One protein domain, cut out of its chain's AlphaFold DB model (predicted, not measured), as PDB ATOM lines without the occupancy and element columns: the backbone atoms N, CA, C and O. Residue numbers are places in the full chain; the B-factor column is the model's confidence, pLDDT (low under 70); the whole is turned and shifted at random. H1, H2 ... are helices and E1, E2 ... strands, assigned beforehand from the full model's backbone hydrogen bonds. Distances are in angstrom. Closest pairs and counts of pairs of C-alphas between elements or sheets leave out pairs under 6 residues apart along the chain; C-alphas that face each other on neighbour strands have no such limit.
ATOM      1  N   LYS A   4     235.228 217.975 187.240       48.34
ATOM      2  CA  LYS A   4     236.042 218.880 188.082       48.34
ATOM      3  C   LYS A   4     235.289 219.475 189.283       48.34
ATOM      4  O   LYS A   4     235.908 219.784 190.300       48.34
ATOM      5  N   ASN A   5     233.972 219.658 189.172       56.62
ATOM      6  CA  ASN A   5     233.167 220.262 190.239       56.62
ATOM      7  C   ASN A   5     232.805 219.231 191.323       56.62
ATOM      8  O   ASN A   5     232.683 219.575 192.494       56.62
ATOM      9  N   THR A   6     232.674 217.956 190.944       60.09
ATOM     10  CA  THR A   6     232.427 216.846 191.874       60.09
ATOM     11  C   THR A   6     233.651 216.507 192.723       60.09
ATOM     12  O   THR A   6     233.492 216.308 193.923       60.09
ATOM     13  N   ASP A   7     234.864 216.527 192.162       61.28
ATOM     14  CA  ASP A   7     236.086 216.194 192.919       61.28
ATOM     15  C   ASP A   7     236.440 217.274 193.954       61.28
ATOM     16  O   ASP A   7     236.769 216.967 195.099       61.28
ATOM     17  N   THR A   8     236.251 218.551 193.601       66.19
ATOM     18  CA  THR A   8     236.440 219.680 194.530       66.19
ATOM     19  C   THR A   8     235.488 219.574 195.732       66.19
ATOM     20  O   THR A   8     235.912 219.739 196.874       66.19
ATOM     21  N   ASN A   9     234.225 219.195 195.501       79.19
ATOM     22  CA  ASN A   9     233.240 219.001 196.571       79.19
ATOM     23  C   ASN A   9     233.562 217.797 197.475       79.19
ATOM     24  O   ASN A   9     233.367 217.883 198.688       79.19
ATOM     25  N   LYS A  10     234.082 216.692 196.917       85.25
ATOM     26  CA  LYS A  10     234.493 215.508 197.697       85.25
ATOM     27  C   LYS A  10     235.647 215.824 198.636       85.25
ATOM     28  O   LYS A  10     235.585 215.479 199.816       85.25
ATOM     29  N   ARG A  11     236.668 216.520 198.135       85.25
ATOM     30  CA  ARG A  11     237.844 216.891 198.925       85.25
ATOM     31  C   ARG A  11     237.494 217.852 200.056       85.25
ATOM     32  O   ARG A  11     237.883 217.615 201.196       85.25
ATOM     33  N   THR A  12     236.705 218.891 199.776       87.38
ATOM     34  CA  THR A  12     236.217 219.812 200.817       87.38
ATOM     35  C   THR A  12     235.396 219.078 201.876       87.38
ATOM     36  O   THR A  12     235.572 219.326 203.069       87.38
ATOM     37  N   PHE A  13     234.547 218.133 201.463       90.50
ATOM     38  CA  PHE A  13     233.770 217.316 202.388       90.50
ATOM     39  C   PHE A  13     234.654 216.417 203.270       90.50
ATOM     40  O   PHE A  13     234.469 216.393 204.487       90.50
ATOM     41  N   LEU A  14     235.651 215.736 202.692       89.62
ATOM     42  CA  LEU A  14     236.608 214.916 203.442       89.62
ATOM     43  C   LEU A  14     237.388 215.730 204.469       89.62
ATOM     44  O   LEU A  14     237.471 215.308 205.620       89.62
ATOM     45  N   ILE A  15     237.898 216.899 204.075       88.75
ATOM     46  CA  ILE A  15     238.578 217.826 204.989       88.75
ATOM     47  C   ILE A  15     237.637 218.187 206.137       88.75
ATOM     48  O   ILE A  15     238.021 218.055 207.293       88.75
ATOM     49  N   SER A  16     236.395 218.580 205.829       87.56
ATOM     50  CA  SER A  16     235.441 218.996 206.862       87.56
ATOM     51  C   SER A  16     235.174 217.895 207.890       87.56
ATOM     52  O   SER A  16     235.243 218.164 209.081       87.56
ATOM     53  N   ILE A  17     234.951 216.650 207.455       89.25
ATOM     54  CA  ILE A  17     234.655 215.546 208.375       89.25
ATOM     55  C   ILE A  17     235.902 215.104 209.132       89.25
ATOM     56  O   ILE A  17     235.848 214.928 210.343       89.25
ATOM     57  N   ILE A  18     237.019 214.891 208.438       88.69
ATOM     58  CA  ILE A  18     238.204 214.312 209.071       88.69
ATOM     59  C   ILE A  18     238.823 215.317 210.047       88.69
ATOM     60  O   ILE A  18     239.102 214.941 211.180       88.69
ATOM     61  N   GLU A  19     238.976 216.591 209.675       88.31
ATOM     62  CA  GLU A  19     239.574 217.603 210.560       88.31
ATOM     63  C   GLU A  19     238.681 217.935 211.766       88.31
ATOM     64  O   GLU A  19     239.171 218.030 212.896       88.31
ATOM     65  N   GLU A  20     237.363 218.068 211.557       89.06
ATOM     66  CA  GLU A  20     236.421 218.327 212.652       89.06
ATOM     67  C   GLU A  20     236.444 217.184 213.674       89.06
ATOM     68  O   GLU A  20     236.542 217.425 214.879       89.06
ATOM     69  N   GLU A  21     236.416 215.935 213.209       90.25
ATOM     70  CA  GLU A  21     236.408 214.768 214.094       90.25
ATOM     71  C   GLU A  21     237.780 214.521 214.739       90.25
ATOM     72  O   GLU A  21     237.847 214.194 215.925       90.25
ATOM     73  N   LEU A  22     238.891 214.768 214.031       88.75
ATOM     74  CA  LEU A  22     240.246 214.667 214.592       88.75
ATOM     75  C   LEU A  22     240.457 215.579 215.805       88.75
ATOM     76  O   LEU A  22     241.216 215.221 216.712       88.75
ATOM     77  N   SER A  23     239.792 216.737 215.847       87.56
ATOM     78  CA  SER A  23     239.875 217.673 216.976       87.56
ATOM     79  C   SER A  23     239.320 217.094 218.287       87.56
ATOM     80  O   SER A  23     239.736 217.514 219.372       87.56
ATOM     81  N   LYS A  24     238.428 216.097 218.202       90.00
ATOM     82  CA  LYS A  24     237.780 215.449 219.352       90.00
ATOM     83  C   LYS A  24     238.666 214.377 219.995       90.00
ATOM     84  O   LYS A  24     238.498 214.072 221.177       90.00
ATOM     85  N   PHE A  25     239.638 213.848 219.252       90.69
ATOM     86  CA  PHE A  25     240.601 212.859 219.731       90.69
ATOM     87  C   PHE A  25     241.838 213.541 220.328       90.69
ATOM     88  O   PHE A  25     242.416 214.461 219.745       90.69
ATOM     89  N   LYS A  26     242.264 213.109 221.520       90.06
ATOM     90  CA  LYS A  26     243.285 213.816 222.312       90.06
ATOM     91  C   LYS A  26     244.682 213.273 222.066       90.06
ATOM     92  O   LYS A  26     245.645 214.040 222.041       90.06
ATOM     93  N   THR A  27     244.807 211.960 221.913       93.38
ATOM     94  CA  THR A  27     246.113 211.309 221.784       93.38
ATOM     95  C   THR A  27     246.504 211.116 220.323       93.38
ATOM     96  O   THR A  27     245.665 211.061 219.427       93.38
ATOM     97  N   PHE A  28     247.809 210.994 220.074       94.81
ATOM     98  CA  PHE A  28     248.321 210.676 218.741       94.81
ATOM     99  C   PHE A  28     247.769 209.340 218.219       94.81
ATOM    100  O   PHE A  28     247.379 209.261 217.060       94.81
ATOM    101  N   ASP A  29     247.692 208.317 219.077       94.44
ATOM    102  CA  ASP A  29     247.218 206.987 218.680       94.44
ATOM    103  C   ASP A  29     245.724 207.001 218.319       94.44
ATOM    104  O   ASP A  29     245.339 206.369 217.344       94.44
ATOM    105  N   GLU A  30     244.893 207.770 219.033       95.69
ATOM    106  CA  GLU A  30     243.473 207.955 218.686       95.69
ATOM    107  C   GLU A  30     243.294 208.656 217.331       95.69
ATOM    108  O   GLU A  30     242.495 208.220 216.503       95.69
ATOM    109  N   LYS A  31     244.068 209.718 217.077       96.38
ATOM    110  CA  LYS A  31     244.022 210.455 215.805       96.38
ATOM    111  C   LYS A  31     244.446 209.580 214.629       96.38
ATOM    112  O   LYS A  31     243.765 209.542 213.608       96.38
ATOM    113  N   VAL A  32     245.549 208.845 214.781       97.25
ATOM    114  CA  VAL A  32     246.015 207.914 213.746       97.25
ATOM    115  C   VAL A  32     245.023 206.773 213.546       97.25
ATOM    116  O   VAL A  32     244.818 206.379 212.405       97.25
ATOM    117  N   ALA A  33     244.368 206.277 214.599       97.38
ATOM    118  CA  ALA A  33     243.344 205.244 214.470       97.38
ATOM    119  C   ALA A  33     242.156 205.701 213.610       97.38
ATOM    120  O   ALA A  33     241.693 204.931 212.771       97.38
ATOM    121  N   LEU A  34     241.705 206.955 213.747       97.38
ATOM    122  CA  LEU A  34     240.674 207.518 212.867       97.38
ATOM    123  C   LEU A  34     241.142 207.568 211.404       97.38
ATOM    124  O   LEU A  34     240.425 207.136 210.503       97.38
ATOM    125  N   ILE A  35     242.357 208.066 211.168       97.38
ATOM    126  CA  ILE A  35     242.956 208.160 209.827       97.38
ATOM    127  C   ILE A  35     243.102 206.764 209.199       97.38
ATOM    128  O   ILE A  35     242.764 206.565 208.031       97.38
ATOM    129  N   ASP A  36     243.573 205.787 209.976       97.12
ATOM    130  CA  ASP A  36     243.715 204.390 209.560       97.12
ATOM    131  C   ASP A  36     242.341 203.771 209.253       97.12
ATOM    132  O   ASP A  36     242.207 203.085 208.247       97.12
ATOM    133  N   ALA A  37     241.290 204.094 210.015       97.56
ATOM    134  CA  ALA A  37     239.921 203.644 209.739       97.56
ATOM    135  C   ALA A  37     239.411 204.110 208.363       97.56
ATOM    136  O   ALA A  37     238.853 203.317 207.600       97.56
ATOM    137  N   PHE A  38     239.637 205.382 208.018       97.50
ATOM    138  CA  PHE A  38     239.306 205.916 206.692       97.50
ATOM    139  C   PHE A  38     240.144 205.274 205.587       97.50
ATOM    140  O   PHE A  38     239.628 204.994 204.501       97.50
ATOM    141  N   LEU A  39     241.422 205.001 205.854       97.38
ATOM    142  CA  LEU A  39     242.272 204.302 204.902       97.38
ATOM    143  C   LEU A  39     241.751 202.887 204.640       97.38
ATOM    144  O   LEU A  39     241.553 202.533 203.481       97.38
ATOM    145  N   GLN A  40     241.439 202.119 205.684       96.88
ATOM    146  CA  GLN A  40     240.857 200.783 205.556       96.88
ATOM    147  C   GLN A  40     239.522 200.812 204.801       96.88
ATOM    148  O   GLN A  40     239.299 199.994 203.909       96.88
ATOM    149  N   PHE A  41     238.666 201.801 205.078       95.94
ATOM    150  CA  PHE A  41     237.425 202.019 204.331       95.94
ATOM    151  C   PHE A  41     237.685 202.223 202.830       95.94
ATOM    152  O   PHE A  41     236.987 201.652 201.995       95.94
ATOM    153  N   SER A  42     238.729 202.979 202.477       95.25
ATOM    154  CA  SER A  42     239.150 203.187 201.083       95.25
ATOM    155  C   SER A  42     239.772 201.951 200.418       95.25
ATOM    156  O   SER A  42     239.977 201.929 199.206       95.25
ATOM    157  N   GLN A  43     240.099 200.922 201.199       94.06
ATOM    158  CA  GLN A  43     240.666 199.661 200.721       94.06
ATOM    159  C   GLN A  43     239.615 198.554 200.584       94.06
ATOM    160  O   GLN A  43     239.979 197.403 200.344       94.06
ATOM    161  N   ASN A  44     238.329 198.896 200.707       91.25
ATOM    162  CA  ASN A  44     237.234 197.947 200.593       91.25
ATOM    163  C   ASN A  44     237.317 197.155 199.270       91.25
ATOM    164  O   ASN A  44     237.262 197.743 198.185       91.25
ATOM    165  N   PRO A  45     237.433 195.821 199.345       85.56
ATOM    166  CA  PRO A  45     237.652 194.993 198.168       85.56
ATOM    167  C   PRO A  45     236.357 194.625 197.432       85.56
ATOM    168  O   PRO A  45     236.407 194.030 196.353       85.56
ATOM    169  N   THR A  46     235.189 194.905 198.017       83.75
ATOM    170  CA  THR A  46     233.897 194.491 197.466       83.75
ATOM    171  C   THR A  46     233.481 195.382 196.308       83.75
ATOM    172  O   THR A  46     233.553 196.608 196.380       83.75
ATOM    173  N   SER A  47     232.985 194.761 195.236       75.31
ATOM    174  CA  SER A  47     232.603 195.518 194.049       75.31
ATOM    175  C   SER A  47     231.269 196.252 194.145       75.31
ATOM    176  O   SER A  47     230.370 195.835 194.878       75.31
ATOM    177  N   ALA A  48     231.100 197.292 193.320       76.12
ATOM    178  CA  ALA A  48     229.821 197.988 193.148       76.12
ATOM    179  C   ALA A  48     228.682 197.015 192.811       76.12
ATOM    180  O   ALA A  48     227.609 197.068 193.406       76.12
ATOM    181  N   THR A  49     228.945 196.048 191.924       74.12
ATOM    182  CA  THR A  49     227.964 195.018 191.537       74.12
ATOM    183  C   THR A  49     227.561 194.084 192.683       74.12
ATOM    184  O   THR A  49     226.485 193.498 192.641       74.12
ATOM    185  N   ALA A  50     228.387 193.978 193.728       73.19
ATOM    186  CA  ALA A  50     228.106 193.222 194.948       73.19
ATOM    187  C   ALA A  50     227.500 194.093 196.077       73.19
ATOM    188  O   ALA A  50     227.198 193.585 197.160       73.19
ATOM    189  N   GLY A  51     227.302 195.397 195.838       78.88
ATOM    190  CA  GLY A  51     226.681 196.331 196.780       78.88
ATOM    191  C   GLY A  51     227.627 196.946 197.816       78.88
ATOM    192  O   GLY A  51     227.161 197.312 198.891       78.88
ATOM    193  N   TYR A  52     228.929 197.044 197.519       80.75
ATOM    194  CA  TYR A  52     229.999 197.638 198.347       80.75
ATOM    195  C   TYR A  52     230.225 197.038 199.748       80.75
ATOM    196  O   TYR A  52     231.313 197.204 200.276       80.75
ATOM    197  N   ALA A  53     229.267 196.343 200.368       85.56
ATOM    198  CA  ALA A  53     229.390 195.737 201.701       85.56
ATOM    199  C   ALA A  53     229.990 196.686 202.765       85.56
ATOM    200  O   ALA A  53     230.955 196.364 203.461       85.56
ATOM    201  N   VAL A  54     229.466 197.917 202.812       86.50
ATOM    202  CA  VAL A  54     229.966 198.996 203.681       86.50
ATOM    203  C   VAL A  54     229.834 198.634 205.160       86.50
ATOM    204  O   VAL A  54     230.776 198.821 205.923       86.50
ATOM    205  N   GLU A  55     228.682 198.106 205.564       87.94
ATOM    206  CA  GLU A  55     228.379 197.801 206.966       87.94
ATOM    207  C   GLU A  55     229.237 196.640 207.473       87.94
ATOM    208  O   GLU A  55     229.842 196.731 208.541       87.94
ATOM    209  N   GLU A  56     229.376 195.588 206.666       90.81
ATOM    210  CA  GLU A  56     230.214 194.437 206.984       90.81
ATOM    211  C   GLU A  56     231.687 194.837 207.110       90.81
ATOM    212  O   GLU A  56     232.379 194.357 208.009       90.81
ATOM    213  N   ASN A  57     232.166 195.748 206.257       92.38
ATOM    214  CA  ASN A  57     233.530 196.258 206.355       92.38
ATOM    215  C   ASN A  57     233.748 197.164 207.571       92.38
ATOM    216  O   ASN A  57     234.807 197.068 208.181       92.38
ATOM    217  N   ILE A  58     232.772 197.977 207.991       94.44
ATOM    218  CA  ILE A  58     232.898 198.796 209.214       94.44
ATOM    219  C   ILE A  58     233.131 197.911 210.449       94.44
ATOM    220  O   ILE A  58     234.003 198.217 211.263       94.44
ATOM    221  N   GLU A  59     232.445 196.771 210.554       94.12
ATOM    222  CA  GLU A  59     232.677 195.806 211.641       94.12
ATOM    223  C   GLU A  59     234.086 195.192 211.609       94.12
ATOM    224  O   GLU A  59     234.636 194.804 212.638       94.12
ATOM    225  N   ARG A  60     234.696 195.082 210.426       95.50
ATOM    226  CA  ARG A  60     236.058 194.547 210.258       95.50
ATOM    227  C   ARG A  60     237.109 195.607 210.557       95.50
ATOM    228  O   ARG A  60     238.064 195.322 211.275       95.50
ATOM    229  N   ILE A  61     236.858 196.844 210.137       96.69
ATOM    230  CA  ILE A  61     237.646 198.020 210.516       96.69
ATOM    231  C   ILE A  61     237.686 198.161 212.040       96.69
ATOM    232  O   ILE A  61     238.766 198.335 212.602       96.69
ATOM    233  N   LYS A  62     236.540 197.999 212.718       97.00
ATOM    234  CA  LYS A  62     236.458 197.983 214.186       97.00
ATOM    235  C   LYS A  62     237.451 196.991 214.796       97.00
ATOM    236  O   LYS A  62     238.312 197.392 215.575       97.00
ATOM    237  N   LYS A  63     237.384 195.721 214.382       95.56
ATOM    238  CA  LYS A  63     238.275 194.658 214.876       95.56
ATOM    239  C   LYS A  63     239.750 194.950 214.593       95.56
ATOM    240  O   LYS A  63     240.589 194.772 215.471       95.56
ATOM    241  N   ASN A  64     240.077 195.435 213.394       96.94
ATOM    242  CA  ASN A  64     241.455 195.792 213.044       96.94
ATOM    243  C   ASN A  64     241.993 196.910 213.954       96.94
ATOM    244  O   ASN A  64     243.140 196.844 214.397       96.94
ATOM    245  N   ILE A  65     241.169 197.918 214.264       97.12
ATOM    246  CA  ILE A  65     241.538 199.010 215.173       97.12
ATOM    247  C   ILE A  65     241.750 198.483 216.596       97.12
ATOM    248  O   ILE A  65     242.757 198.830 217.211       97.12
ATOM    249  N   GLU A  66     240.858 197.623 217.094       95.69
ATOM    250  CA  GLU A  66     240.973 196.990 218.419       95.69
ATOM    251  C   GLU A  66     242.274 196.181 218.559       95.69
ATOM    252  O   GLU A  66     242.932 196.229 219.599       95.69
ATOM    253  N   ILE A  67     242.687 195.477 217.500       94.56
ATOM    254  CA  ILE A  67     243.935 194.698 217.479       94.56
ATOM    255  C   ILE A  67     245.175 195.612 217.462       94.56
ATOM    256  O   ILE A  67     246.186 195.312 218.107       94.56
ATOM    257  N   ARG A  68     245.129 196.716 216.707       93.69
ATOM    258  CA  ARG A  68     246.283 197.603 216.461       93.69
ATOM    259  C   ARG A  68     246.529 198.605 217.572       93.69
ATOM    260  O   ARG A  68     247.673 198.826 217.980       93.69
ATOM    261  N   PHE A  69     245.469 199.272 218.005       93.06
ATOM    262  CA  PHE A  69     245.555 200.467 218.824       93.06
ATOM    263  C   PHE A  69     245.164 200.142 220.260       93.06
ATOM    264  O   PHE A  69     244.109 199.584 220.536       93.06
ATOM    265  N   LYS A  70     246.003 200.555 221.212       88.31
ATOM    266  CA  LYS A  70     245.715 200.434 222.649       88.31
ATOM    267  C   LYS A  70     244.847 201.602 223.130       88.31
ATOM    268  O   LYS A  70     245.238 202.325 224.043       88.31
ATOM    269  N   ILE A  71     243.715 201.819 222.466       92.75
ATOM    270  CA  ILE A  71     242.749 202.876 222.791       92.75
ATOM    271  C   ILE A  71     241.521 202.286 223.489       92.75
ATOM    272  O   ILE A  71     241.312 201.077 223.498       92.75
ATOM    273  N   THR A  72     240.725 203.140 224.134       93.62
ATOM    274  CA  THR A  72     239.532 202.682 224.858       93.62
ATOM    275  C   THR A  72     238.455 202.184 223.896       93.62
ATOM    276  O   THR A  72     238.311 202.726 222.802       93.62
ATOM    277  N   GLN A  73     237.646 201.213 224.332       94.25
ATOM    278  CA  GLN A  73     236.534 200.688 223.530       94.25
ATOM    279  C   GLN A  73     235.567 201.789 223.078       94.25
ATOM    280  O   GLN A  73     235.104 201.785 221.942       94.25
ATOM    281  N   LYS A  74     235.325 202.780 223.945       94.12
ATOM    282  CA  LYS A  74     234.522 203.957 223.611       94.12
ATOM    283  C   LYS A  74     235.100 204.714 222.410       94.12
ATOM    284  O   LYS A  74     234.370 205.014 221.477       94.12
ATOM    285  N   ASN A  75     236.409 204.967 222.400       94.69
ATOM    286  CA  ASN A  75     237.049 205.663 221.282       94.69
ATOM    287  C   ASN A  75     237.011 204.836 219.991       94.69
ATOM    288  O   ASN A  75     236.858 205.407 218.918       94.69
ATOM    289  N   VAL A  76     237.141 203.506 220.079       95.88
ATOM    290  CA  VAL A  76     236.962 202.622 218.914       95.88
ATOM    291  C   VAL A  76     235.554 202.790 218.339       95.88
ATOM    292  O   VAL A  76     235.397 202.980 217.132       95.88
ATOM    293  N   GLU A  77     234.529 202.756 219.191       95.81
ATOM    294  CA  GLU A  77     233.136 202.941 218.774       95.81
ATOM    295  C   GLU A  77     232.912 204.322 218.156       95.81
ATOM    296  O   GLU A  77     232.349 204.408 217.063       95.81
ATOM    297  N   ASP A  78     233.430 205.379 218.781       95.56
ATOM    298  CA  ASP A  78     233.362 206.746 218.262       95.56
ATOM    299  C   ASP A  78     234.002 206.845 216.862       95.56
ATOM    300  O   ASP A  78     233.378 207.369 215.938       95.56
ATOM    301  N   ILE A  79     235.185 206.252 216.652       96.19
ATOM    302  CA  ILE A  79     235.851 206.199 215.336       96.19
ATOM    303  C   ILE A  79     234.982 205.475 214.300       96.19
ATOM    304  O   ILE A  79     234.770 205.977 213.193       96.19
ATOM    305  N   THR A  80     234.448 204.301 214.639       94.81
ATOM    306  CA  THR A  80     233.620 203.524 213.698       94.81
ATOM    307  C   THR A  80     232.307 204.233 213.363       94.81
ATOM    308  O   THR A  80     231.860 204.194 212.213       94.81
ATOM    309  N   ASN A  81     231.728 204.961 214.323       95.06
ATOM    310  CA  ASN A  81     230.553 205.798 214.110       95.06
ATOM    311  C   ASN A  81     230.852 206.961 213.159       95.06
ATOM    312  O   ASN A  81     230.030 207.244 212.285       95.06
ATOM    313  N   VAL A  82     232.031 207.584 213.256       95.19
ATOM    314  CA  VAL A  82     232.465 208.616 212.300       95.19
ATOM    315  C   VAL A  82     232.525 208.051 210.879       95.19
ATOM    316  O   VAL A  82     231.943 208.641 209.968       95.19
ATOM    317  N   VAL A  83     233.147 206.884 210.679       95.19
ATOM    318  CA  VAL A  83     233.223 206.238 209.352       95.19
ATOM    319  C   VAL A  83     231.828 205.874 208.826       95.19
ATOM    320  O   VAL A  83     231.524 206.089 207.651       95.19
ATOM    321  N   LYS A  84     230.936 205.383 209.695       94.56
ATOM    322  CA  LYS A  84     229.546 205.064 209.340       94.56
ATOM    323  C   LYS A  84     228.762 206.304 208.905       94.56
ATOM    324  O   LYS A  84     228.088 206.280 207.874       94.56
ATOM    325  N   LEU A  85     228.867 207.397 209.660       92.88
ATOM    326  CA  LEU A  85     228.223 208.673 209.336       92.88
ATOM    327  C   LEU A  85     228.790 209.284 208.055       92.88
ATOM    328  O   LEU A  85     228.025 209.811 207.244       92.88
ATOM    329  N   PHE A  86     230.105 209.175 207.850       93.81
ATOM    330  CA  PHE A  86     230.739 209.540 206.590       93.81
ATOM    331  C   PHE A  86     230.105 208.774 205.430       93.81
ATOM    332  O   PHE A  86     229.638 209.412 204.493       93.81
ATOM    333  N   ALA A  87     230.010 207.442 205.502       91.81
ATOM    334  CA  ALA A  87     229.470 206.639 204.407       91.81
ATOM    335  C   ALA A  87     228.020 207.019 204.052       91.81
ATOM    336  O   ALA A  87     227.682 207.143 202.874       91.81
ATOM    337  N   ILE A  88     227.172 207.274 205.056       90.81
ATOM    338  CA  ILE A  88     225.782 207.716 204.848       90.81
ATOM    339  C   ILE A  88     225.736 209.061 204.110       90.81
ATOM    340  O   ILE A  88     224.974 209.219 203.156       90.81
ATOM    341  N   LYS A  89     226.548 210.032 204.538       90.75
ATOM    342  CA  LYS A  89     226.578 211.372 203.939       90.75
ATOM    343  C   LYS A  89     227.238 211.372 202.554       90.75
ATOM    344  O   LYS A  89     226.721 212.009 201.641       90.75
ATOM    345  N   ALA A  90     228.330 210.628 202.383       89.25
ATOM    346  CA  ALA A  90     229.067 210.483 201.130       89.25
ATOM    347  C   ALA A  90     228.165 209.949 200.010       89.25
ATOM    348  O   ALA A  90     228.161 210.508 198.916       89.25
ATOM    349  N   LYS A  91     227.314 208.960 200.322       87.25
ATOM    350  CA  LYS A  91     226.326 208.383 199.397       87.25
ATOM    351  C   LYS A  91     225.357 209.416 198.803       87.25
ATOM    352  O   LYS A  91     224.877 209.218 197.690       87.25
ATOM    353  N   ASN A  92     225.067 210.500 199.526       86.88
ATOM    354  CA  ASN A  92     224.184 211.574 199.051       86.88
ATOM    355  C   ASN A  92     224.895 212.567 198.119       86.88
ATOM    356  O   ASN A  92     224.230 213.288 197.382       86.88
ATOM    357  N   ILE A  93     226.228 212.628 198.168       87.00
ATOM    358  CA  ILE A  93     227.052 213.495 197.317       87.00
ATOM    359  C   ILE A  93     227.460 212.740 196.046       87.00
ATOM    360  O   ILE A  93     227.318 213.262 194.943       87.00
ATOM    361  N   ASP A  94     227.948 211.509 196.203       84.94
ATOM    362  CA  ASP A  94     228.228 210.583 195.110       84.94
ATOM    363  C   ASP A  94     227.958 209.147 195.575       84.94
ATOM    364  O   ASP A  94     228.523 208.682 196.568       84.94
ATOM    365  N   TYR A  95     227.075 208.455 194.857       84.00
ATOM    366  CA  TYR A  95     226.682 207.080 195.154       84.00
ATOM    367  C   TYR A  95     227.783 206.066 194.791       84.00
ATOM    368  O   TYR A  95     227.790 204.952 195.325       84.00
ATOM    369  N   ASP A  96     228.708 206.421 193.894       86.00
ATOM    370  CA  ASP A  96     229.826 205.561 193.520       86.00
ATOM    371  C   ASP A  96     230.961 205.639 194.553       86.00
ATOM    372  O   ASP A  96     231.823 206.525 194.541       86.00
ATOM    373  N   PHE A  97     230.983 204.658 195.455       86.12
ATOM    374  CA  PHE A  97     232.015 204.552 196.480       86.12
ATOM    375  C   PHE A  97     233.419 204.309 195.924       86.12
ATOM    376  O   PHE A  97     234.380 204.665 196.606       86.12
ATOM    377  N   TYR A  98     233.589 203.804 194.698       85.38
ATOM    378  CA  TYR A  98     234.932 203.673 194.128       85.38
ATOM    379  C   TYR A  98     235.609 205.020 193.915       85.38
ATOM    380  O   TYR A  98     236.814 205.152 194.143       85.38
ATOM    381  N   SER A  99     234.835 206.033 193.526       86.94
ATOM    382  CA  SER A  99     235.363 207.383 193.394       86.94
ATOM    383  C   SER A  99     235.787 207.954 194.752       86.94
ATOM    384  O   SER A  99     236.846 208.573 194.860       86.94
ATOM    385  N   TRP A 100     235.034 207.658 195.818       90.94
ATOM    386  CA  TRP A 100     235.428 208.004 197.188       90.94
ATOM    387  C   TRP A 100     236.698 207.289 197.641       90.94
ATOM    388  O   TRP A 100     237.546 207.913 198.271       90.94
ATOM    389  N   TYR A 101     236.863 206.004 197.325       92.12
ATOM    390  CA  TYR A 101     238.049 205.237 197.721       92.12
ATOM    391  C   TYR A 101     239.339 205.847 197.160       92.12
ATOM    392  O   TYR A 101     240.320 205.999 197.891       92.12
ATOM    393  N   GLY A 102     239.326 206.251 195.886       90.94
ATOM    394  CA  GLY A 102     240.448 206.953 195.263       90.94
ATOM    395  C   GLY A 102     240.759 208.286 195.947       90.94
ATOM    396  O   GLY A 102     241.908 208.522 196.326       90.94
ATOM    397  N   GLU A 103     239.735 209.116 196.161       93.44
ATOM    398  CA  GLU A 103     239.898 210.452 196.747       93.44
ATOM    399  C   GLU A 103     240.352 210.399 198.213       93.44
ATOM    400  O   GLU A 103     241.278 211.114 198.592       93.44
ATOM    401  N   ILE A 104     239.782 209.501 199.028       95.00
ATOM    402  CA  ILE A 104     240.222 209.281 200.415       95.00
ATOM    403  C   ILE A 104     241.701 208.898 200.423       95.00
ATOM    404  O   ILE A 104     242.503 209.531 201.106       95.00
ATOM    405  N   LYS A 105     242.092 207.890 199.637       94.81
ATOM    406  CA  LYS A 105     243.480 207.414 199.597       94.81
ATOM    407  C   LYS A 105     244.448 208.518 199.171       94.81
ATOM    408  O   LYS A 105     245.533 208.626 199.745       94.81
ATOM    409  N   HIS A 106     244.062 209.333 198.191       94.75
ATOM    410  CA  HIS A 106     244.849 210.472 197.729       94.75
ATOM    411  C   HIS A 106     244.991 211.542 198.822       94.75
ATOM    412  O   HIS A 106     246.116 211.886 199.187       94.75
ATOM    413  N   TYR A 107     243.880 211.977 199.421       95.38
ATOM    414  CA  TYR A 107     243.868 212.963 200.503       95.38
ATOM    415  C   TYR A 107     244.707 212.523 201.711       95.38
ATOM    416  O   TYR A 107     245.533 213.291 202.216       95.38
ATOM    417  N   LEU A 108     244.544 211.271 202.149       96.38
ATOM    418  CA  LEU A 108     245.296 210.724 203.278       96.38
ATOM    419  C   LEU A 108     246.793 210.620 202.972       96.38
ATOM    420  O   LEU A 108     247.613 210.876 203.856       96.38
ATOM    421  N   LYS A 109     247.162 210.284 201.730       96.31
ATOM    422  CA  LYS A 109     248.565 210.243 201.303       96.31
ATOM    423  C   LYS A 109     249.216 211.628 201.337       96.31
ATOM    424  O   LYS A 109     250.360 211.742 201.762       96.31
ATOM    425  N   GLU A 110     248.512 212.666 200.897       95.88
ATOM    426  CA  GLU A 110     249.049 214.034 200.886       95.88
ATOM    427  C   GLU A 110     249.143 214.637 202.290       95.88
ATOM    428  O   GLU A 110     250.113 215.327 202.600       95.88
ATOM    429  N   THR A 111     248.161 214.346 203.147       96.00
ATOM    430  CA  THR A 111     247.984 215.065 204.417       96.00
ATOM    431  C   THR A 111     248.552 214.304 205.617       96.00
ATOM    432  O   THR A 111     249.228 214.896 206.454       96.00
ATOM    433  N   TYR A 112     248.340 212.984 205.694       97.06
ATOM    434  CA  TYR A 112     248.603 212.195 206.909       97.06
ATOM    435  C   TYR A 112     249.559 211.016 206.720       97.06
ATOM    436  O   TYR A 112     249.773 210.240 207.656       97.06
ATOM    437  N   LEU A 113     250.181 210.864 205.545       97.62
ATOM    438  CA  LEU A 113     251.149 209.789 205.308       97.62
ATOM    439  C   LEU A 113     252.242 209.776 206.383       97.62
ATOM    440  O   LEU A 113     252.573 208.720 206.915       97.62
ATOM    441  N   LYS A 114     252.762 210.950 206.759       97.81
ATOM    442  CA  LYS A 114     253.792 211.065 207.800       97.81
ATOM    443  C   LYS A 114     253.326 210.489 209.138       97.81
ATOM    444  O   LYS A 114     254.108 209.796 209.787       97.81
ATOM    445  N   ASP A 115     252.085 210.734 209.539       97.69
ATOM    446  CA  ASP A 115     251.545 210.252 210.814       97.69
ATOM    447  C   ASP A 115     251.317 208.737 210.789       97.69
ATOM    448  O   ASP A 115     251.756 208.033 211.706       97.69
ATOM    449  N   LEU A 116     250.742 208.221 209.696       97.38
ATOM    450  CA  LEU A 116     250.558 206.783 209.458       97.38
ATOM    451  C   LEU A 116     251.885 206.012 209.494       97.38
ATOM    452  O   LEU A 116     251.956 204.906 210.042       97.38
ATOM    453  N   LEU A 117     252.940 206.590 208.918       97.81
ATOM    454  CA  LEU A 117     254.290 206.030 208.926       97.81
ATOM    455  C   LEU A 117     254.947 206.138 210.311       97.81
ATOM    456  O   LEU A 117     255.472 205.149 210.825       97.81
ATOM    457  N   THR A 118     254.844 207.302 210.958       97.81
ATOM    458  CA  THR A 118     255.409 207.558 212.296       97.81
ATOM    459  C   THR A 118     254.829 206.611 213.345       97.81
ATOM    460  O   THR A 118     255.545 206.152 214.239       97.81
ATOM    461  N   TRP A 119     253.534 206.291 213.262       97.62
ATOM    462  CA  TRP A 119     252.915 205.314 214.158       97.62
ATOM    463  C   TRP A 119     253.558 203.926 214.019       97.62
ATOM    464  O   TRP A 119     253.914 203.320 215.032       97.62
ATOM    465  N   ARG A 120     253.820 203.464 212.789       97.38
ATOM    466  CA  ARG A 120     254.487 202.175 212.528       97.38
ATOM    467  C   ARG A 120     255.944 202.172 212.999       97.38
ATOM    468  O   ARG A 120     256.392 201.185 213.575       97.38
ATOM    469  N   GLU A 121     256.669 203.284 212.865       97.38
ATOM    470  CA  GLU A 121     258.013 203.429 213.452       97.38
ATOM    471  C   GLU A 121     257.992 203.335 214.985       97.38
ATOM    472  O   GLU A 121     258.835 202.659 215.586       97.38
ATOM    473  N   LYS A 122     257.026 203.998 215.639       96.44
ATOM    474  CA  LYS A 122     256.840 203.920 217.098       96.44
ATOM    475  C   LYS A 122     256.465 202.507 217.539       96.44
ATOM    476  O   LYS A 122     256.979 202.053 218.562       96.44
ATOM    477  N   LEU A 123     255.599 201.823 216.789       96.25
ATOM    478  CA  LEU A 123     255.232 200.429 217.028       96.25
ATOM    479  C   LEU A 123     256.467 199.530 216.943       96.25
ATOM    480  O   LEU A 123     256.787 198.851 217.915       96.25
ATOM    481  N   TYR A 124     257.205 199.595 215.833       97.12
ATOM    482  CA  TYR A 124     258.390 198.773 215.600       97.12
ATOM    483  C   TYR A 124     259.453 198.943 216.687       97.12
ATOM    484  O   TYR A 124     260.025 197.963 217.157       97.12
ATOM    485  N   LYS A 125     259.701 200.176 217.148       96.62
ATOM    486  CA  LYS A 125     260.681 200.440 218.217       96.62
ATOM    487  C   LYS A 125     260.361 199.696 219.519       96.62
ATOM    488  O   LYS A 125     261.302 199.314 220.213       96.62
ATOM    489  N   LYS A 126     259.075 199.468 219.814       95.62
ATOM    490  CA  LYS A 126     258.589 198.756 221.010       95.62
ATOM    491  C   LYS A 126     258.620 197.229 220.873       95.62
ATOM    492  O   LYS A 126     258.452 196.551 221.880       95.62
ATOM    493  N   LEU A 127     258.789 196.699 219.661       96.56
ATOM    494  CA  LEU A 127     258.859 195.260 219.419       96.56
ATOM    495  C   LEU A 127     260.170 194.676 219.966       96.56
ATOM    496  O   LEU A 127     261.230 195.317 219.904       96.56
ATOM    497  N   ASP A 128     260.098 193.445 220.470       96.56
ATOM    498  CA  ASP A 128     261.290 192.665 220.810       96.56
ATOM    499  C   ASP A 128     262.067 192.241 219.548       96.56
ATOM    500  O   ASP A 128     261.630 192.461 218.418       96.56
ATOM    501  N   HIS A 129     263.249 191.648 219.727       93.25
ATOM    502  CA  HIS A 129     264.110 191.251 218.610       93.25
ATOM    503  C   HIS A 129     263.405 190.320 217.611       93.25
ATOM    504  O   HIS A 129     263.443 190.557 216.406       93.25
ATOM    505  N   LYS A 130     262.711 189.292 218.108       93.88
ATOM    506  CA  LYS A 130     262.036 188.287 217.278       93.88
ATOM    507  C   LYS A 130     260.850 188.899 216.532       93.88
ATOM    508  O   LYS A 130     260.663 188.666 215.343       93.88
ATOM    509  N   GLN A 131     260.079 189.744 217.204       96.06
ATOM    510  CA  GLN A 131     258.979 190.490 216.598       96.06
ATOM    511  C   GLN A 131     259.465 191.488 215.538       96.06
ATOM    512  O   GLN A 131     258.788 191.685 214.532       96.06
ATOM    513  N   LYS A 132     260.638 192.105 215.727       95.75
ATOM    514  CA  LYS A 132     261.260 192.972 214.714       95.75
ATOM    515  C   LYS A 132     261.672 192.196 213.470       95.75
ATOM    516  O   LYS A 132     261.439 192.688 212.367       95.75
ATOM    517  N   GLU A 133     262.236 191.000 213.629       93.69
ATOM    518  CA  GLU A 133     262.526 190.105 212.502       93.69
ATOM    519  C   GLU A 133     261.245 189.741 211.749       93.69
ATOM    520  O   GLU A 133     261.201 189.855 210.526       93.69
ATOM    521  N   TYR A 134     260.181 189.384 212.475       95.81
ATOM    522  CA  TYR A 134     258.889 189.053 211.873       95.81
ATOM    523  C   TYR A 134     258.301 190.235 211.105       95.81
ATOM    524  O   TYR A 134     257.873 190.077 209.963       95.81
ATOM    525  N   PHE A 135     258.320 191.425 211.707       97.19
ATOM    526  CA  PHE A 135     257.855 192.655 211.075       97.19
ATOM    527  C   PHE A 135     258.613 192.934 209.774       97.19
ATOM    528  O   PHE A 135     257.992 193.175 208.741       97.19
ATOM    529  N   MET A 136     259.949 192.881 209.811       96.06
ATOM    530  CA  MET A 136     260.788 193.152 208.641       96.06
ATOM    531  C   MET A 136     260.572 192.117 207.541       96.06
ATOM    532  O   MET A 136     260.435 192.489 206.377       96.06
ATOM    533  N   PHE A 137     260.499 190.836 207.901       94.69
ATOM    534  CA  PHE A 137     260.217 189.774 206.945       94.69
ATOM    535  C   PHE A 137     258.867 190.007 206.259       94.69
ATOM    536  O   PHE A 137     258.805 190.071 205.035       94.69
ATOM    537  N   LEU A 138     257.792 190.181 207.035       95.81
ATOM    538  CA  LEU A 138     256.436 190.328 206.504       95.81
ATOM    539  C   LEU A 138     256.286 191.595 205.655       95.81
ATOM    540  O   LEU A 138     255.686 191.534 204.585       95.81
ATOM    541  N   LEU A 139     256.874 192.717 206.083       96.00
ATOM    542  CA  LEU A 139     256.887 193.959 205.309       96.00
ATOM    543  C   LEU A 139     257.504 193.745 203.922       96.00
ATOM    544  O   LEU A 139     256.908 194.119 202.915       96.00
ATOM    545  N   HIS A 140     258.687 193.130 203.859       94.00
ATOM    546  CA  HIS A 140     259.387 192.919 202.590       94.00
ATOM    547  C   HIS A 140     258.772 191.795 201.754       94.00
ATOM    548  O   HIS A 140     258.799 191.883 200.529       94.00
ATOM    549  N   ALA A 141     258.174 190.781 202.382       93.06
ATOM    550  CA  ALA A 141     257.457 189.712 201.692       93.06
ATOM    551  C   ALA A 141     256.163 190.219 201.033       93.06
ATOM    552  O   ALA A 141     255.901 189.879 199.883       93.06
ATOM    553  N   LEU A 142     255.400 191.095 201.700       93.06
ATOM    554  CA  LEU A 142     254.187 191.716 201.139       93.06
ATOM    555  C   LEU A 142     254.456 192.627 199.933       93.06
ATOM    556  O   LEU A 142     253.538 192.930 199.174       93.06
ATOM    557  N   LEU A 143     255.696 193.087 199.752       91.12
ATOM    558  CA  LEU A 143     256.100 193.862 198.576       91.12
ATOM    559  C   LEU A 143     256.382 192.986 197.349       91.12
ATOM    560  O   LEU A 143     256.536 193.525 196.249       91.12
ATOM    561  N   LYS A 144     256.477 191.663 197.519       87.12
ATOM    562  CA  LYS A 144     256.742 190.719 196.429       87.12
ATOM    563  C   LYS A 144     255.457 190.350 195.697       87.12
ATOM    564  O   LYS A 144     254.348 190.529 196.195       87.12
ATOM    565  N   LYS A 145     255.615 189.842 194.472       68.50
ATOM    566  CA  LYS A 145     254.494 189.321 193.687       68.50
ATOM    567  C   LYS A 145     253.974 188.060 194.379       68.50
ATOM    568  O   LYS A 145     254.682 187.065 194.428       68.50
ATOM    569  N   GLY A 146     252.761 188.130 194.917       70.19
ATOM    570  CA  GLY A 146     252.091 186.997 195.540       70.19
ATOM    571  C   GLY A 146     250.857 187.424 196.331       70.19
ATOM    572  O   GLY A 146     250.712 188.586 196.707       70.19
ATOM    573  N   GLY A 147     249.934 186.492 196.550       78.94
ATOM    574  CA  GLY A 147     248.769 186.720 197.407       78.94
ATOM    575  C   GLY A 147     249.136 186.695 198.895       78.94
ATOM    576  O   GLY A 147     250.114 186.075 199.300       78.94
ATOM    577  N   SER A 148     248.310 187.291 199.752       84.38
ATOM    578  CA  SER A 148     248.528 187.280 201.210       84.38
ATOM    579  C   SER A 148     248.686 185.864 201.797       84.38
ATOM    580  O   SER A 148     249.538 185.641 202.652       84.38
ATOM    581  N   SER A 149     247.939 184.875 201.282       85.62
ATOM    582  CA  SER A 149     248.071 183.461 201.686       85.62
ATOM    583  C   SER A 149     249.464 182.883 201.387       85.62
ATOM    584  O   SER A 149     250.015 182.123 202.181       85.62
ATOM    585  N   GLN A 150     250.078 183.286 200.273       88.00
ATOM    586  CA  GLN A 150     251.433 182.875 199.898       88.00
ATOM    587  C   GLN A 150     252.476 183.456 200.859       88.00
ATOM    588  O   GLN A 150     253.339 182.728 201.348       88.00
ATOM    589  N   VAL A 151     252.336 184.733 201.229       91.12
ATOM    590  CA  VAL A 151     253.196 185.381 202.236       91.12
ATOM    591  C   VAL A 151     253.089 184.688 203.598       91.12
ATOM    592  O   VAL A 151     254.108 184.480 204.254       91.12
ATOM    593  N   ILE A 152     251.886 184.275 204.009       92.06
ATOM    594  CA  ILE A 152     251.673 183.532 205.261       92.06
ATOM    595  C   ILE A 152     252.398 182.182 205.233       92.06
ATOM    596  O   ILE A 152     253.111 181.845 206.182       92.06
ATOM    597  N   LYS A 153     252.257 181.414 204.145       89.62
ATOM    598  CA  LYS A 153     252.963 180.132 203.976       89.62
ATOM    599  C   LYS A 153     254.474 180.328 204.001       89.62
ATOM    600  O   LYS A 153     255.162 179.627 204.738       89.62
ATOM    601  N   TRP A 154     254.969 181.323 203.273       90.06
ATOM    602  CA  TRP A 154     256.385 181.664 203.234       90.06
ATOM    603  C   TRP A 154     256.927 182.030 204.620       90.06
ATOM    604  O   TRP A 154     257.948 181.493 205.042       90.06
ATOM    605  N   PHE A 155     256.213 182.869 205.373       92.19
ATOM    606  CA  PHE A 155     256.570 183.226 206.745       92.19
ATOM    607  C   PHE A 155     256.655 181.996 207.658       92.19
ATOM    608  O   PHE A 155     257.640 181.818 208.377       92.19
ATOM    609  N   LYS A 156     255.651 181.112 207.600       90.69
ATOM    610  CA  LYS A 156     255.634 179.875 208.392       90.69
ATOM    611  C   LYS A 156     256.803 178.958 208.049       90.69
ATOM    612  O   LYS A 156     257.459 178.460 208.958       90.69
ATOM    613  N   GLU A 157     257.075 178.753 206.762       87.19
ATOM    614  CA  GLU A 157     258.183 177.908 206.310       87.19
ATOM    615  C   GLU A 157     259.544 178.492 206.690       87.19
ATOM    616  O   GLU A 157     260.409 177.763 207.169       87.19
ATOM    617  N   TYR A 158     259.722 179.804 206.536       87.88
ATOM    618  CA  TYR A 158     260.968 180.472 206.882       87.88
ATOM    619  C   TYR A 158     261.278 180.358 208.374       87.88
ATOM    620  O   TYR A 158     262.391 180.019 208.765       87.88
ATOM    621  N   PHE A 159     260.300 180.604 209.240       88.25
ATOM    622  CA  PHE A 159     260.526 180.553 210.684       88.25
ATOM    623  C   PHE A 159     260.297 179.165 211.300       88.25
ATOM    624  O   PHE A 159     260.469 179.015 212.511       88.25
ATOM    625  N   GLY A 160     259.936 178.155 210.497       86.00
ATOM    626  CA  GLY A 160     259.632 176.802 210.971       86.00
ATOM    627  C   GLY A 160     258.470 176.773 211.969       86.00
ATOM    628  O   GLY A 160     258.538 176.071 212.978       86.00
ATOM    629  N   LEU A 161     257.437 177.592 211.739       88.38
ATOM    630  CA  LEU A 161     256.324 177.783 212.671       88.38
ATOM    631  C   LEU A 161     255.159 176.847 212.359       88.38
ATOM    632  O   LEU A 161     254.603 176.865 211.259       88.38
ATOM    633  N   ASP A 162     254.732 176.108 213.379       88.75
ATOM    634  CA  ASP A 162     253.524 175.286 213.358       88.75
ATOM    635  C   ASP A 162     252.356 176.042 214.013       88.75
ATOM    636  O   ASP A 162     251.938 175.745 215.128       88.75
ATOM    637  N   ILE A 163     251.909 177.108 213.343       90.81
ATOM    638  CA  ILE A 163     250.797 177.977 213.773       90.81
ATOM    639  C   ILE A 163     249.707 178.039 212.699       90.81
ATOM    640  O   ILE A 163     249.970 177.799 211.511       90.81
ATOM    641  N   LEU A 164     248.480 178.368 213.090       92.44
ATOM    642  CA  LEU A 164     247.358 178.536 212.165       92.44
ATOM    643  C   LEU A 164     247.555 179.776 211.281       92.44
ATOM    644  O   LEU A 164     248.187 180.750 211.682       92.44
ATOM    645  N   GLU A 165     246.992 179.766 210.067       91.12
ATOM    646  CA  GLU A 165     247.090 180.921 209.153       91.12
ATOM    647  C   GLU A 165     246.496 182.192 209.777       91.12
ATOM    648  O   GLU A 165     247.121 183.249 209.710       91.12
ATOM    649  N   ARG A 166     245.372 182.060 210.496       91.31
ATOM    650  CA  ARG A 166     244.726 183.160 211.226       91.31
ATOM    651  C   ARG A 166     245.644 183.825 212.258       91.31
ATOM    652  O   ARG A 166     245.582 185.033 212.433       91.31
ATOM    653  N   GLU A 167     246.546 183.076 212.895       94.50
ATOM    654  CA  GLU A 167     247.509 183.668 213.836       94.50
ATOM    655  C   GLU A 167     248.515 184.581 213.117       94.50
ATOM    656  O   GLU A 167     248.956 185.585 213.672       94.50
ATOM    657  N   VAL A 168     248.865 184.269 211.865       95.12
ATOM    658  CA  VAL A 168     249.737 185.120 211.040       95.12
ATOM    659  C   VAL A 168     248.975 186.329 210.498       95.12
ATOM    660  O   VAL A 168     249.539 187.423 210.444       95.12
ATOM    661  N   GLU A 169     247.697 186.168 210.149       94.94
ATOM    662  CA  GLU A 169     246.808 187.288 209.806       94.94
ATOM    663  C   GLU A 169     246.710 188.283 210.971       94.94
ATOM    664  O   GLU A 169     246.930 189.478 210.774       94.94
ATOM    665  N   ASP A 170     246.508 187.793 212.197       94.38
ATOM    666  CA  ASP A 170     246.476 188.626 213.404       94.38
ATOM    667  C   ASP A 170     247.814 189.347 213.639       94.38
ATOM    668  O   ASP A 170     247.828 190.516 214.029       94.38
ATOM    669  N   ILE A 171     248.953 188.697 213.359       96.62
ATOM    670  CA  ILE A 171     250.280 189.340 213.404       96.62
ATOM    671  C   ILE A 171     250.374 190.472 212.370       96.62
ATOM    672  O   ILE A 171     250.844 191.565 212.697       96.62
ATOM    673  N   LEU A 172     249.914 190.240 211.139       96.88
ATOM    674  CA  LEU A 172     249.911 191.233 210.062       96.88
ATOM    675  C   LEU A 172     249.019 192.438 210.387       96.88
ATOM    676  O   LEU A 172     249.440 193.584 210.173       96.88
ATOM    677  N   VAL A 173     247.841 192.197 210.969       96.81
ATOM    678  CA  VAL A 173     246.944 193.249 211.465       96.81
ATOM    679  C   VAL A 173     247.597 194.000 212.611       96.81
ATOM    680  O   VAL A 173     247.703 195.222 212.535       96.81
ATOM    681  N   LYS A 174     248.115 193.300 213.623       96.50
ATOM    682  CA  LYS A 174     248.801 193.887 214.786       96.50
ATOM    683  C   LYS A 174     249.985 194.767 214.393       96.50
ATOM    684  O   LYS A 174     250.225 195.788 215.034       96.50
ATOM    685  N   TYR A 175     250.722 194.394 213.351       97.06
ATOM    686  CA  TYR A 175     251.838 195.178 212.819       97.06
ATOM    687  C   TYR A 175     251.411 196.323 211.894       97.06
ATOM    688  O   TYR A 175     252.251 197.119 211.475       97.06
ATOM    689  N   GLY A 176     250.119 196.444 211.584       95.94
ATOM    690  CA  GLY A 176     249.612 197.451 210.659       95.94
ATOM    691  C   GLY A 176     250.098 197.245 209.226       95.94
ATOM    692  O   GLY A 176     250.211 198.220 208.480       95.94
ATOM    693  N   LEU A 177     250.442 196.009 208.857       97.00
ATOM    694  CA  LEU A 177     250.961 195.656 207.534       97.00
ATOM    695  C   LEU A 177     249.857 195.181 206.583       97.00
ATOM    696  O   LEU A 177     250.023 195.294 205.369       97.00
ATOM    697  N   ALA A 178     248.739 194.687 207.116       96.38
ATOM    698  CA  ALA A 178     247.557 194.330 206.340       96.38
ATOM    699  C   ALA A 178     246.279 194.375 207.189       96.38
ATOM    700  O   ALA A 178     246.342 194.280 208.413       96.38
ATOM    701  N   ASP A 179     245.135 194.511 206.533       95.62
ATOM    702  CA  ASP A 179     243.794 194.602 207.108       95.62
ATOM    703  C   ASP A 179     242.989 193.351 206.773       95.62
ATOM    704  O   ASP A 179     243.040 192.881 205.637       95.62
ATOM    705  N   ILE A 180     242.199 192.832 207.711       95.25
ATOM    706  CA  ILE A 180     241.174 191.837 207.378       95.25
ATOM    707  C   ILE A 180     239.914 192.606 206.993       95.25
ATOM    708  O   ILE A 180     239.374 193.338 207.820       95.25
ATOM    709  N   LEU A 181     239.463 192.464 205.748       94.50
ATOM    710  CA  LEU A 181     238.289 193.145 205.197       94.50
ATOM    711  C   LEU A 181     237.288 192.137 204.631       94.50
ATOM    712  O   LEU A 181     237.627 190.998 204.315       94.50
ATOM    713  N   PHE A 182     236.033 192.555 204.510       91.50
ATOM    714  CA  PHE A 182     234.965 191.717 203.990       91.50
ATOM    715  C   PHE A 182     234.864 191.848 202.470       91.50
ATOM    716  O   PHE A 182     234.752 192.952 201.922       91.50
ATOM    717  N   TRP A 183     234.848 190.703 201.794       89.38
ATOM    718  CA  TRP A 183     234.635 190.598 200.362       89.38
ATOM    719  C   TRP A 183     233.383 189.781 200.047       89.38
ATOM    720  O   TRP A 183     233.176 188.682 200.568       89.38
ATOM    721  N   ARG A 184     232.555 190.318 199.147       84.12
ATOM    722  CA  ARG A 184     231.364 189.651 198.609       84.12
ATOM    723  C   ARG A 184     231.495 189.450 197.107       84.12
ATOM    724  O   ARG A 184     231.783 190.395 196.367       84.12
ATOM    725  N   HIS A 185     231.202 188.236 196.652       80.12
ATOM    726  CA  HIS A 185     231.160 187.932 195.230       80.12
ATOM    727  C   HIS A 185     229.948 188.584 194.552       80.12
ATOM    728  O   HIS A 185     228.839 188.606 195.084       80.12
ATOM    729  N   SER A 186     230.141 189.117 193.345       75.38
ATOM    730  CA  SER A 186     229.098 189.867 192.633       75.38
ATOM    731  C   SER A 186     227.969 188.998 192.086       75.38
ATOM    732  O   SER A 186     226.838 189.465 191.980       75.38
ATOM    733  N   ARG A 187     228.258 187.738 191.741       70.62
ATOM    734  CA  ARG A 187     227.275 186.812 191.146       70.62
ATOM    735  C   ARG A 187     226.664 185.839 192.144       70.62
ATOM    736  O   ARG A 187     225.608 185.288 191.868       70.62
ATOM    737  N   ASP A 188     227.321 185.637 193.279       71.69
ATOM    738  CA  ASP A 188     226.878 184.700 194.303       71.69
ATOM    739  C   ASP A 188     226.832 185.429 195.641       71.69
ATOM    740  O   ASP A 188     227.855 185.635 196.290       71.69
ATOM    741  N   ARG A 189     225.627 185.857 196.031       59.59
ATOM    742  CA  ARG A 189     225.416 186.611 197.275       59.59
ATOM    743  C   ARG A 189     225.756 185.793 198.524       59.59
ATOM    744  O   ARG A 189     225.919 186.398 199.582       59.59
ATOM    745  N   TYR A 190     225.862 184.467 198.412       63.09
ATOM    746  CA  TYR A 190     226.213 183.577 199.517       63.09
ATOM    747  C   TYR A 190     227.719 183.324 199.608       63.09
ATOM    748  O   TYR A 190     228.211 182.978 200.682       63.09
ATOM    749  N   TYR A 191     228.469 183.557 198.525       72.44
ATOM    750  CA  TYR A 191     229.921 183.468 198.559       72.44
ATOM    751  C   TYR A 191     230.521 184.761 199.124       72.44
ATOM    752  O   TYR A 191     230.620 185.800 198.461       72.44
ATOM    753  N   THR A 192     230.895 184.682 200.397       78.69
ATOM    754  CA  THR A 192     231.506 185.769 201.163       78.69
ATOM    755  C   THR A 192     232.789 185.266 201.805       78.69
ATOM    756  O   THR A 192     232.881 184.099 202.187       78.69
ATOM    757  N   ALA A 193     233.791 186.132 201.889       82.56
ATOM    758  CA  ALA A 193     235.077 185.800 202.482       82.56
ATOM    759  C   ALA A 193     235.630 186.990 203.263       82.56
ATOM    760  O   ALA A 193     235.423 188.148 202.900       82.56
ATOM    761  N   GLU A 194     236.366 186.691 204.327       86.50
ATOM    762  CA  GLU A 194     237.309 187.641 204.903       86.50
ATOM    763  C   GLU A 194     238.601 187.541 204.091       86.50
ATOM    764  O   GLU A 194     239.090 186.441 203.830       86.50
ATOM    765  N   ILE A 195     239.112 188.679 203.631       90.75
ATOM    766  CA  ILE A 195     240.339 188.735 202.845       90.75
ATOM    767  C   ILE A 195     241.345 189.663 203.507       90.75
ATOM    768  O   ILE A 195     240.991 190.701 204.065       90.75
ATOM    769  N   LEU A 196     242.616 189.296 203.396       92.62
ATOM    770  CA  LEU A 196     243.711 190.094 203.911       92.62
ATOM    771  C   LEU A 196     244.193 191.087 202.846       92.62
ATOM    772  O   LEU A 196     244.757 190.682 201.825       92.62
ATOM    773  N   VAL A 197     243.988 192.378 203.092       94.00
ATOM    774  CA  VAL A 197     244.336 193.480 202.192       94.00
ATOM    775  C   VAL A 197     245.604 194.177 202.696       94.00
ATOM    776  O   VAL A 197     245.589 194.740 203.786       94.00
ATOM    777  N   PRO A 198     246.719 194.165 201.941       95.31
ATOM    778  CA  PRO A 198     247.961 194.804 202.371       95.31
ATOM    779  C   PRO A 198     247.802 196.316 202.573       95.31
ATOM    780  O   PRO A 198     247.044 196.973 201.855       95.31
ATOM    781  N   PHE A 199     248.556 196.886 203.511       96.00
ATOM    782  CA  PHE A 199     248.533 198.319 203.798       96.00
ATOM    783  C   PHE A 199     248.812 199.151 202.534       96.00
ATOM    784  O   PHE A 199     249.756 198.903 201.780       96.00
ATOM    785  N   ALA A 200     247.991 200.177 202.306       95.19
ATOM    786  CA  ALA A 200     248.018 200.978 201.083       95.19
ATOM    787  C   ALA A 200     249.381 201.606 200.742       95.19
ATOM    788  O   ALA A 200     249.663 201.819 199.561       95.19
ATOM    789  N   PHE A 201     250.197 201.918 201.753       96.62
ATOM    790  CA  PHE A 201     251.464 202.642 201.606       96.62
ATOM    791  C   PHE A 201     252.676 201.799 202.041       96.62
ATOM    792  O   PHE A 201     253.634 202.310 202.626       96.62
ATOM    793  N   LEU A 202     252.640 200.481 201.793       95.00
ATOM    794  CA  LEU A 202     253.746 199.565 202.122       95.00
ATOM    795  C   LEU A 202     255.081 199.979 201.488       95.00
ATOM    796  O   LEU A 202     256.126 199.837 202.120       95.00
ATOM    797  N   LYS A 203     255.063 200.514 200.259       95.25
ATOM    798  CA  LYS A 203     256.282 200.973 199.569       95.25
ATOM    799  C   LYS A 203     256.900 202.170 200.285       95.25
ATOM    800  O   LYS A 203     258.103 202.193 200.528       95.25
ATOM    801  N   GLU A 204     256.081 203.150 200.650       96.81
ATOM    802  CA  GLU A 204     256.502 204.323 201.411       96.81
ATOM    803  C   GLU A 204     257.050 203.925 202.786       96.81
ATOM    804  O   GLU A 204     258.066 204.472 203.215       96.81
ATOM    805  N   LEU A 205     256.440 202.927 203.434       96.75
ATOM    806  CA  LEU A 205     256.923 202.365 204.691       96.75
ATOM    807  C   LEU A 205     258.308 201.722 204.539       96.75
ATOM    808  O   LEU A 205     259.223 202.087 205.270       96.75
ATOM    809  N   ALA A 206     258.504 200.826 203.570       94.69
ATOM    810  CA  ALA A 206     259.793 200.157 203.361       94.69
ATOM    811  C   ALA A 206     260.932 201.102 202.929       94.69
ATOM    812  O   ALA A 206     262.106 200.789 203.125       94.69
ATOM    813  N   ASN A 207     260.604 202.278 202.384       94.81
ATOM    814  CA  ASN A 207     261.591 203.294 202.009       94.81
ATOM    815  C   ASN A 207     262.178 204.060 203.207       94.81
ATOM    816  O   ASN A 207     263.240 204.687 203.073       94.81
ATOM    817  N   LEU A 208     261.526 204.016 204.376       95.75
ATOM    818  CA  LEU A 208     262.061 204.617 205.595       95.75
ATOM    819  C   LEU A 208     263.380 203.949 205.977       95.75
ATOM    820  O   LEU A 208     263.505 202.729 205.937       95.75
TER     821      LEU A 208
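AT A GLANCE: This is residues 4 to 208 of the 606 residues of an uncharacterized protein of Desulfurococcales archaeon ex4484_217_2 (UniProt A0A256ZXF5). A loose up-and-down bundle, with H2, H3 and H4 packed together and H1 more weakly attached, makes one side of the domain, and H5 packs on H1 and H2. H6 leads from H2 to a second group, H7, H8, H9 and the short H10, while the strand hairpin E1 and E2 has E1 beside H3 and packs on H9. The printed part has 205 residues, mostly helix: nine helices, two antiparallel strands, then a tenth helix. It is compact, with a radius of gyration of the C-alphas of 17.1 A and spans of 53 by 44 by 33 A.

IN THESE COORDINATES: H1, residues 4 to 22, begins at C-alpha 4 (236.042, 218.880, 188.082) and measures 27.2 A. H2 is residues 28 to 42, H3 54 to 68, and H4 73 to 93, 30.7 A long. H5 is residues 97 to 111, H6 113 to 126, H7 129 to 142, H8 148 to 159 and H9 165 to 174. E1, residues 178 to 184, begins at (247.557, 194.330, 206.340); E2 is 192 to 198. H10, residues 202 to 206, ends at C-alpha 206 (259.793, 200.157, 203.361).

HOW THE PARTS SIT: H2 is the hub, touching five helices. With residues 31 to 35 alone it only just touches H1, with 3 pairs of C-alphas within 8 A, the closest Leu 22 and Lys 31 at 5.8 A. H2 touches H3 at Ala 37 and Ile 61, 6.1 A between C-alphas, opposite ways. H3 touches H4 at a shallow tilt of 31 degrees, opposite ways, closest C-alphas Lys 62 and Thr 80, 6.2 A. H1 to H4 form a bundle, up and down, each running against the one before. H5 touches H2, closest C-alphas Ser 42 and Tyr 101, 4.1 A. H6 touches H2 with residues 115 to 119 alone, at Val 32 and Leu 116, 6.3 A between C-alphas. H3 and H9 are about perpendicular, 77 degrees, and touch at Arg 68 and Lys 174, 4.8 A between C-alphas. H8 touches H9 at Ile 152 and Val 168 and H7 at Ala 141 and Val 151, C-alphas 6.3 A and 6.1 A apart. H10 touches H7, closest C-alphas Leu 139 and Ala 206, 7.1 A. In the hairpin E1 and E2, N 181 and O 195 are 2.9 A apart. Every O i to N i+4 pair is within hydrogen-bond range in H2, H3, H5, H7, H8, H9 and H10; H1 has 14 of 15, H4 15 of 17, H6 8 of 10.

THE WHOLE: The C-alphas of Asn 5 and Gly 160, the two farthest apart, are 54.9 A apart. The printed part has no cut; H2 to H3 is the long link. Mean pLDDT of the printed part is 90.4, and residues 4 to 8, 145 and 189 to 190 are under 70.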